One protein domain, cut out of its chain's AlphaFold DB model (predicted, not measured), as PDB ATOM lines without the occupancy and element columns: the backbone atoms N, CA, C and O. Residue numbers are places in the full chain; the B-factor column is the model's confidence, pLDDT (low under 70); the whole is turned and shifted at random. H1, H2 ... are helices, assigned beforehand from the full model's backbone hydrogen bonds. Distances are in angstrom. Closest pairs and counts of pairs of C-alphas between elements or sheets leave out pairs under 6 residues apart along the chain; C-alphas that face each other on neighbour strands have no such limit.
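AT A GLANCE: This is residues 7 to 25 and 89 to 143 of the 143 residues of an uncharacterized protein of Galbibacter marinus (UniProt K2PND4). Two long helices, H1 and H2, lie side by side as a narrow V, closest near the end of H1 and the beginning of H2. The long stretch of residues 117 to 143, with no named element, folds back along H2 to about residue 133, then turns and runs along H2 again. The printed part has 74 residues, with two named helices, H1 then H2, and no named strand; the class is all helix. It is compact, with a radius of gyration of the C-alphas of 12.4 A and spans of 39 by 26 by 22 A.

HOW THE PARTS SIT: H1, residues 8 to 25, touches H2, residues 97 to 116; their closest C-alphas, those of Ala 22 and Cys 99, are 4.4 A apart. They run opposite ways at a steep tilt of 36 degrees, only just beyond shallow. In H1 every O i to N i+4 pair is within hydrogen-bond range; in H2, 15 of 16 are.

IN THESE COORDINATES: H1 begins at C-alpha 8 (209.235, 214.998, 154.288) and is 25.6 A long. H2, 29.6 A, ends at C-alpha 116 (207.845, 218.771, 142.532).

THE WHOLE: The C-alphas farthest apart, those of Asp 94 and Pro 118, are 39.1 A apart. Residues 26 to 88 are not printed; C-alphas 25 and 89 are 9.9 A apart across this cut, which the link from H1 to H2 crosses. No printed residue has a pLDDT under 70.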
ATOM      1  N   THR A   7     206.458 213.239 157.949       97.50
ATOM      2  CA  THR A   7     207.087 214.464 157.433       97.50
ATOM      3  C   THR A   7     207.948 214.160 156.203       97.50
ATOM      4  O   THR A   7     208.334 213.013 155.973       97.50
ATOM      5  N   ASP A   8     208.314 215.184 155.423       95.50
ATOM      6  CA  ASP A   8     209.235 214.998 154.288       95.50
ATOM      7  C   ASP A   8     210.618 214.479 154.732       95.50
ATOM      8  O   ASP A   8     211.218 213.635 154.066       95.50
ATOM      9  N   GLU A   9     211.100 214.896 155.906       96.75
ATOM     10  CA  GLU A   9     212.344 214.373 156.485       96.75
ATOM     11  C   GLU A   9     212.239 212.867 156.777       96.75
ATOM     12  O   GLU A   9     213.097 212.083 156.366       96.75
ATOM     13  N   GLN A  10     211.145 212.437 157.412       97.94
ATOM     14  CA  GLN A  10     210.873 211.024 157.680       97.94
ATOM     15  C   GLN A  10     210.703 210.219 156.384       97.94
ATOM     16  O   GLN A  10     211.203 209.098 156.291       97.94
ATOM     17  N   LEU A  11     210.056 210.788 155.362       97.69
ATOM     18  CA  LEU A  11     209.957 210.171 154.039       97.69
ATOM     19  C   LEU A  11     211.338 210.001 153.390       97.69
ATOM     20  O   LEU A  11     211.595 208.977 152.756       97.69
ATOM     21  N   GLY A  12     212.244 210.961 153.594       96.81
ATOM     22  CA  GLY A  12     213.643 210.854 153.188       96.81
ATOM     23  C   GLY A  12     214.360 209.688 153.863       96.81
ATOM     24  O   GLY A  12     214.993 208.888 153.180       96.81
ATOM     25  N   VAL A  13     214.193 209.527 155.179       97.62
ATOM     26  CA  VAL A  13     214.752 208.380 155.917       97.62
ATOM     27  C   VAL A  13     214.190 207.056 155.393       97.62
ATOM     28  O   VAL A  13     214.947 206.108 155.196       97.62
ATOM     29  N   ILE A  14     212.885 206.990 155.113       98.06
ATOM     30  CA  ILE A  14     212.244 205.801 154.529       98.06
ATOM     31  C   ILE A  14     212.838 205.487 153.152       98.06
ATOM     32  O   ILE A  14     213.171 204.333 152.890       98.06
ATOM     33  N   GLN A  15     213.006 206.492 152.289       97.19
ATOM     34  CA  GLN A  15     213.617 206.319 150.970       97.19
ATOM     35  C   GLN A  15     215.023 205.713 151.085       97.19
ATOM     36  O   GLN A  15     215.298 204.699 150.445       97.19
ATOM     37  N   THR A  16     215.880 206.287 151.936       96.25
ATOM     38  CA  THR A  16     217.251 205.802 152.165       96.25
ATOM     39  C   THR A  16     217.264 204.392 152.747       96.25
ATOM     40  O   THR A  16     218.056 203.554 152.323       96.25
ATOM     41  N   ALA A  17     216.371 204.092 153.693       97.38
ATOM     42  CA  ALA A  17     216.269 202.762 154.285       97.38
ATOM     43  C   ALA A  17     215.856 201.698 153.256       97.38
ATOM     44  O   ALA A  17     216.431 200.611 153.239       97.38
ATOM     45  N   LEU A  18     214.900 202.010 152.375       98.00
ATOM     46  CA  LEU A  18     214.471 201.117 151.295       98.00
ATOM     47  C   LEU A  18     215.575 200.904 150.256       98.00
ATOM     48  O   LEU A  18     215.787 199.775 149.815       98.00
ATOM     49  N   GLU A  19     216.293 201.968 149.888       96.94
ATOM     50  CA  GLU A  19     217.443 201.872 148.989       96.94
ATOM     51  C   GLU A  19     218.540 200.993 149.592       96.94
ATOM     52  O   GLU A  19     219.008 200.065 148.936       96.94
ATOM     53  N   HIS A  20     218.896 201.223 150.857       97.00
ATOM     54  CA  HIS A  20     219.898 200.426 151.554       97.00
ATOM     55  C   HIS A  20     219.469 198.954 151.646       97.00
ATOM     56  O   HIS A  20     220.248 198.068 151.298       97.00
ATOM     57  N   TYR A  21     218.215 198.687 152.023       97.88
ATOM     58  CA  TYR A  21     217.659 197.334 152.070       97.88
ATOM     59  C   TYR A  21     217.781 196.618 150.717       97.88
ATOM     60  O   TYR A  21     218.316 195.510 150.648       97.88
ATOM     61  N   ALA A  22     217.351 197.269 149.632       97.81
ATOM     62  CA  ALA A  22     217.427 196.702 148.290       97.81
ATOM     63  C   ALA A  22     218.879 196.480 147.831       97.81
ATOM     64  O   ALA A  22     219.196 195.423 147.288       97.81
ATOM     65  N   ARG A  23     219.780 197.443 148.072       96.56
ATOM     66  CA  ARG A  23     221.189 197.383 147.644       96.56
ATOM     67  C   ARG A  23     221.984 196.289 148.347       96.56
ATOM     68  O   ARG A  23     222.738 195.565 147.696       96.56
ATOM     69  N   ILE A  24     221.785 196.108 149.650       96.31
ATOM     70  CA  ILE A  24     222.410 194.996 150.378       96.31
ATOM     71  C   ILE A  24     221.882 193.657 149.865       96.31
ATOM     72  O   ILE A  24     222.677 192.747 149.640       96.31
ATOM     73  N   GLY A  25     220.576 193.560 149.599       96.75
ATOM     74  CA  GLY A  25     219.947 192.355 149.052       96.75
ATOM     75  C   GLY A  25     220.477 191.923 147.682       96.75
ATOM     76  O   GLY A  25     220.502 190.733 147.385       96.75
ATOM     77  N   GLY A  89     221.927 192.162 139.599       95.56
ATOM     78  CA  GLY A  89     220.847 193.072 139.224       95.56
ATOM     79  C   GLY A  89     219.596 192.800 140.062       95.56
ATOM     80  O   GLY A  89     219.380 191.676 140.507       95.56
ATOM     81  N   VAL A  90     218.715 193.793 140.207       96.00
ATOM     82  CA  VAL A  90     217.456 193.660 140.973       96.00
ATOM     83  C   VAL A  90     216.543 192.523 140.471       96.00
ATOM     84  O   VAL A  90     215.787 191.934 141.239       96.00
ATOM     85  N   LEU A  91     216.656 192.161 139.188       96.38
ATOM     86  CA  LEU A  91     215.902 191.069 138.558       96.38
ATOM     87  C   LEU A  91     216.620 189.709 138.590       96.38
ATOM     88  O   LEU A  91     216.145 188.758 137.970       96.38
ATOM     89  N   HIS A  92     217.764 189.592 139.271       97.19
ATOM     90  CA  HIS A  92     218.461 188.313 139.411       97.19
ATOM     91  C   HIS A  92     217.562 187.293 140.142       97.19
ATOM     92  O   HIS A  92     216.862 187.681 141.083       97.19
ATOM     93  N   PRO A  93     217.536 186.010 139.727       96.62
ATOM     94  CA  PRO A  93     216.626 185.006 140.290       96.62
ATOM     95  C   PRO A  93     216.825 184.763 141.790       96.62
ATOM     96  O   PRO A  93     215.848 184.481 142.475       96.62
ATOM     97  N   ASP A  94     218.052 184.930 142.292       96.38
ATOM     98  CA  ASP A  94     218.386 184.724 143.710       96.38
ATOM     99  C   ASP A  94     218.163 185.966 144.592       96.38
ATOM    100  O   ASP A  94     218.366 185.914 145.803       96.38
ATOM    101  N   VAL A  95     217.745 187.093 144.007       97.06
ATOM    102  CA  VAL A  95     217.356 188.283 144.777       97.06
ATOM    103  C   VAL A  95     215.945 188.086 145.313       97.06
ATOM    104  O   VAL A  95     215.015 187.830 144.541       97.06
ATOM    105  N   ASP A  96     215.786 188.251 146.626       97.69
ATOM    106  CA  ASP A  96     214.490 188.111 147.285       97.69
ATOM    107  C   ASP A  96     213.477 189.150 146.781       97.69
ATOM    108  O   ASP A  96     213.801 190.315 146.521       97.69
ATOM    109  N   GLU A  97     212.217 188.732 146.677       97.94
ATOM    110  CA  GLU A  97     211.118 189.578 146.214       97.94
ATOM    111  C   GLU A  97     210.938 190.826 147.093       97.94
ATOM    112  O   GLU A  97     210.576 191.891 146.591       97.94
ATOM    113  N   SER A  98     211.249 190.754 148.390       98.06
ATOM    114  CA  SER A  98     211.194 191.915 149.282       98.06
ATOM    115  C   SER A  98     212.131 193.043 148.839       98.06
ATOM    116  O   SER A  98     211.796 194.217 149.001       98.06
ATOM    117  N   CYS A  99     213.285 192.714 148.252       98.19
ATOM    118  CA  CYS A  99     214.265 193.690 147.779       98.19
ATOM    119  C   CYS A  99     213.753 194.411 146.531       98.19
ATOM    120  O   CYS A  99     213.961 195.614 146.373       98.19
ATOM    121  N   ARG A 100     213.018 193.693 145.677       98.12
ATOM    122  CA  ARG A 100     212.338 194.242 144.496       98.12
ATOM    123  C   ARG A 100     211.174 195.147 144.889       98.12
ATOM    124  O   ARG A 100     211.080 196.269 144.402       98.12
ATOM    125  N   ILE A 101     210.367 194.725 145.865       98.31
ATOM    126  CA  ILE A 101     209.319 195.564 146.463       98.31
ATOM    127  C   ILE A 101     209.929 196.840 147.060       98.31
ATOM    128  O   ILE A 101     209.418 197.934 146.820       98.31
ATOM    129  N   ALA A 102     211.031 196.732 147.807       98.38
ATOM    130  CA  ALA A 102     211.708 197.894 148.378       98.38
ATOM    131  C   ALA A 102     212.227 198.849 147.292       98.38
ATOM    132  O   ALA A 102     212.011 200.060 147.387       98.38
ATOM    133  N   PHE A 103     212.840 198.307 146.236       98.00
ATOM    134  CA  PHE A 103     213.281 199.073 145.072       98.00
ATOM    135  C   PHE A 103     212.110 199.797 144.390       98.00
ATOM    136  O   PHE A 103     212.193 200.996 144.132       98.00
ATOM    137  N   ASP A 104     210.992 199.115 144.156       98.06
ATOM    138  CA  ASP A 104     209.791 199.696 143.553       98.06
ATOM    139  C   ASP A 104     209.196 200.840 144.393       98.06
ATOM    140  O   ASP A 104     208.858 201.897 143.856       98.06
ATOM    141  N   ILE A 105     209.093 200.668 145.716       98.00
ATOM    142  CA  ILE A 105     208.585 201.715 146.618       98.00
ATOM    143  C   ILE A 105     209.531 202.921 146.618       98.00
ATOM    144  O   ILE A 105     209.080 204.063 146.511       98.00
ATOM    145  N   MET A 106     210.841 202.683 146.696       97.62
ATOM    146  CA  MET A 106     211.850 203.741 146.655       97.62
ATOM    147  C   MET A 106     211.785 204.535 145.346       97.62
ATOM    148  O   MET A 106     211.827 205.766 145.388       97.62
ATOM    149  N   GLN A 107     211.577 203.873 144.200       97.69
ATOM    150  CA  GLN A 107     211.354 204.550 142.918       97.69
ATOM    151  C   GLN A 107     210.128 205.472 142.957       97.69
ATOM    152  O   GLN A 107     210.194 206.594 142.458       97.69
ATOM    153  N   VAL A 108     209.020 205.039 143.571       98.00
ATOM    154  CA  VAL A 108     207.801 205.861 143.693       98.00
ATOM    155  C   VAL A 108     208.068 207.120 144.522       98.00
ATOM    156  O   VAL A 108     207.663 208.209 144.112       98.00
ATOM    157  N   ILE A 109     208.773 206.995 145.653       97.94
ATOM    158  CA  ILE A 109     209.151 208.141 146.499       97.94
ATOM    159  C   ILE A 109     210.059 209.105 145.726       97.94
ATOM    160  O   ILE A 109     209.785 210.304 145.651       97.94
ATOM    161  N   ARG A 110     211.107 208.571 145.093       97.00
ATOM    162  CA  ARG A 110     212.069 209.332 144.288       97.00
ATOM    163  C   ARG A 110     211.380 210.098 143.157       97.00
ATOM    164  O   ARG A 110     211.598 211.297 142.992       97.00
ATOM    165  N   HIS A 111     210.478 209.437 142.435       97.50
ATOM    166  CA  HIS A 111     209.708 210.054 141.361       97.50
ATOM    167  C   HIS A 111     208.722 211.114 141.871       97.50
ATOM    168  O   HIS A 111     208.525 212.147 141.229       97.50
ATOM    169  N   ALA A 112     208.110 210.910 143.043       97.00
ATOM    170  CA  ALA A 112     207.257 211.921 143.664       97.00
ATOM    171  C   ALA A 112     208.029 213.218 143.939       97.00
ATOM    172  O   ALA A 112     207.564 214.291 143.552       97.00
ATOM    173  N   ARG A 113     209.242 213.110 144.495       96.19
ATOM    174  CA  ARG A 113     210.143 214.252 144.716       96.19
ATOM    175  C   ARG A 113     210.586 214.909 143.410       96.19
ATOM    176  O   ARG A 113     210.578 216.133 143.300       96.19
ATOM    177  N   TRP A 114     210.895 214.119 142.384       96.81
ATOM    178  CA  TRP A 114     211.231 214.644 141.059       96.81
ATOM    179  C   TRP A 114     210.101 215.484 140.450       96.81
ATOM    180  O   TRP A 114     210.366 216.547 139.893       96.81
ATOM    181  N   LYS A 115     208.832 215.074 140.599       96.62
ATOM    182  CA  LYS A 115     207.686 215.824 140.047       96.62
ATOM    183  C   LYS A 115     207.600 217.255 140.583       96.62
ATOM    184  O   LYS A 115     207.246 218.150 139.808       96.62
ATOM    185  N   ILE A 116     207.921 217.463 141.861       95.81
ATOM    186  CA  ILE A 116     207.845 218.771 142.532       95.81
ATOM    187  C   ILE A 116     209.136 219.593 142.420       95.81
ATOM    188  O   ILE A 116     209.120 220.787 142.705       95.81
ATOM    189  N   ASN A 117     210.246 218.992 141.982       95.44
ATOM    190  CA  ASN A 117     211.511 219.698 141.820       95.44
ATOM    191  C   ASN A 117     211.414 220.732 140.670       95.44
ATOM    192  O   ASN A 117     211.173 220.341 139.521       95.44
ATOM    193  N   PRO A 118     211.623 222.042 140.925       96.38
ATOM    194  CA  PRO A 118     211.562 223.076 139.886       96.38
ATOM    195  C   PRO A 118     212.676 222.946 138.837       96.38
ATOM    196  O   PRO A 118     212.502 223.389 137.707       96.38
ATOM    197  N   ASN A 119     213.786 222.290 139.187       95.75
ATOM    198  CA  ASN A 119     214.950 222.067 138.329       95.75
ATOM    199  C   ASN A 119     215.007 220.625 137.796       95.75
ATOM    200  O   ASN A 119     216.087 220.102 137.518       95.75
ATOM    201  N   LYS A 120     213.862 219.934 137.720       95.00
ATOM    202  CA  LYS A 120     213.807 218.527 137.304       95.00
ATOM    203  C   LYS A 120     214.327 218.325 135.879       95.00
ATOM    204  O   LYS A 120     213.990 219.082 134.970       95.00
ATOM    205  N   ASN A 121     215.098 217.256 135.691       93.19
ATOM    206  CA  ASN A 121     215.622 216.825 134.397       93.19
ATOM    207  C   ASN A 121     215.006 215.463 134.027       93.19
ATOM    208  O   ASN A 121     214.921 214.566 134.864       93.19
ATOM    209  N   TYR A 122     214.554 215.315 132.783       94.50
ATOM    210  CA  TYR A 122     213.956 214.080 132.265       94.50
ATOM    211  C   TYR A 122     214.990 212.994 131.938       94.50
ATOM    212  O   TYR A 122     214.620 211.849 131.718       94.50
ATOM    213  N   GLU A 123     216.277 213.333 131.932       94.00
ATOM    214  CA  GLU A 123     217.374 212.388 131.699       94.00
ATOM    215  C   GLU A 123     217.822 211.670 132.983       94.00
ATOM    216  O   GLU A 123     218.695 210.806 132.934       94.00
ATOM    217  N   THR A 124     217.243 212.002 134.146       92.75
ATOM    218  CA  THR A 124     217.569 211.318 135.405       92.75
ATOM    219  C   THR A 124     216.697 210.089 135.613       92.75
ATOM    220  O   THR A 124     215.553 210.014 135.157       92.75
ATOM    221  N   VAL A 125     217.219 209.134 136.380       90.06
ATOM    222  CA  VAL A 125     216.484 207.931 136.805       90.06
ATOM    223  C   VAL A 125     215.242 208.250 137.646       90.06
ATOM    224  O   VAL A 125     214.378 207.397 137.833       90.06
ATOM    225  N   ASP A 126     215.122 209.474 138.158       93.50
ATOM    226  CA  ASP A 126     213.984 209.925 138.962       93.50
ATOM    227  C   ASP A 126     212.765 210.273 138.102       93.50
ATOM    228  O   ASP A 126     211.648 210.361 138.607       93.50
ATOM    229  N   SER A 127     212.959 210.453 136.794       94.50
ATOM    230  CA  SER A 127     211.905 210.827 135.846       94.50
ATOM    231  C   SER A 127     210.907 209.708 135.536       94.50
ATOM    232  O   SER A 127     209.873 209.961 134.917       94.50
ATOM    233  N   SER A 128     211.178 208.478 135.977       95.19
ATOM    234  CA  SER A 128     210.376 207.295 135.665       95.19
ATOM    235  C   SER A 128     210.304 206.310 136.834       95.19
ATOM    236  O   SER A 128     211.097 206.357 137.775       95.19
ATOM    237  N   VAL A 129     209.309 205.422 136.768       96.69
ATOM    238  CA  VAL A 129     209.115 204.308 137.701       96.69
ATOM    239  C   VAL A 129     208.964 203.033 136.883       96.69
ATOM    240  O   VAL A 129     208.093 202.952 136.014       96.69
ATOM    241  N   HIS A 130     209.789 202.033 137.179       94.81
ATOM    242  CA  HIS A 130     209.732 200.721 136.545       94.81
ATOM    243  C   HIS A 130     209.471 199.655 137.604       94.81
ATOM    244  O   HIS A 130     210.387 199.252 138.317       94.81
ATOM    245  N   PHE A 131     208.214 199.220 137.716       96.62
ATOM    246  CA  PHE A 131     207.825 198.189 138.676       96.62
ATOM    247  C   PHE A 131     208.403 196.828 138.289       96.62
ATOM    248  O   PHE A 131     208.292 196.394 137.141       96.62
ATOM    249  N   THR A 132     208.991 196.158 139.270       94.81
ATOM    250  CA  THR A 132     209.633 194.848 139.140       94.81
ATOM    251  C   THR A 132     208.833 193.742 139.826       94.81
ATOM    252  O   THR A 132     208.939 192.580 139.434       94.81
ATOM    253  N   SER A 133     207.976 194.108 140.782       95.50
ATOM    254  CA  SER A 133     207.185 193.196 141.607       95.50
ATOM    255  C   SER A 133     205.681 193.350 141.391       95.50
ATOM    256  O   SER A 133     205.140 194.442 141.195       95.50
ATOM    257  N   LYS A 134     204.956 192.227 141.465       94.50
ATOM    258  CA  LYS A 134     203.495 192.213 141.312       94.50
ATOM    259  C   LYS A 134     202.827 192.892 142.508       94.50
ATOM    260  O   LYS A 134     202.996 192.462 143.644       94.50
ATOM    261  N   GLY A 135     201.961 193.870 142.252       92.81
ATOM    262  CA  GLY A 135     201.236 194.596 143.294       92.81
ATOM    263  C   GLY A 135     201.936 195.878 143.741       92.81
ATOM    264  O   GLY A 135     201.296 196.691 144.415       92.81
ATOM    265  N   SER A 136     203.199 196.088 143.351       94.75
ATOM    266  CA  SER A 136     203.947 197.315 143.636       94.75
ATOM    267  C   SER A 136     203.353 198.543 142.955       94.75
ATOM    268  O   SER A 136     203.497 199.648 143.473       94.75
ATOM    269  N   GLU A 137     202.594 198.373 141.865       94.88
ATOM    270  CA  GLU A 137     201.896 199.463 141.170       94.88
ATOM    271  C   GLU A 137     200.869 200.200 142.049       94.88
ATOM    272  O   GLU A 137     200.339 201.247 141.680       94.88
ATOM    273  N   LYS A 138     200.574 199.647 143.230       94.56
ATOM    274  CA  LYS A 138     199.690 200.235 144.240       94.56
ATOM    275  C   LYS A 138     200.399 201.218 145.167       94.56
ATOM    276  O   LYS A 138     199.700 201.938 145.880       94.56
ATOM    277  N   ALA A 139     201.733 201.239 145.199       95.00
ATOM    278  CA  ALA A 139     202.497 202.199 145.985       95.00
ATOM    279  C   ALA A 139     202.227 203.624 145.483       95.00
ATOM    280  O   ALA A 139     202.212 203.887 144.279       95.00
ATOM    281  N   LYS A 140     201.972 204.548 146.413       94.62
ATOM    282  CA  LYS A 140     201.629 205.941 146.116       94.62
ATOM    283  C   LYS A 140     202.250 206.856 147.156       94.62
ATOM    284  O   LYS A 140     202.309 206.501 148.329       94.62
ATOM    285  N   VAL A 141     202.671 208.031 146.702       95.25
ATOM    286  CA  VAL A 141     203.188 209.115 147.535       95.25
ATOM    287  C   VAL A 141     202.489 210.397 147.101       95.25
ATOM    288  O   VAL A 141     202.436 210.705 145.906       95.25
ATOM    289  N   GLU A 142     201.942 211.108 148.079       90.94
ATOM    290  CA  GLU A 142     201.304 212.415 147.941       90.94
ATOM    291  C   GLU A 142     202.192 213.411 148.703       90.94
ATOM    292  O   GLU A 142     202.440 213.206 149.890       90.94
ATOM    293  N   LEU A 143     202.740 214.404 147.989       89.19
ATOM    294  CA  LEU A 143     203.620 215.462 148.512       89.19
ATOM    295  C   LEU A 143     202.924 216.817 148.419       89.19
ATOM    296  O   LEU A 143     202.191 217.006 147.417       89.19
TER     297      LEU A 143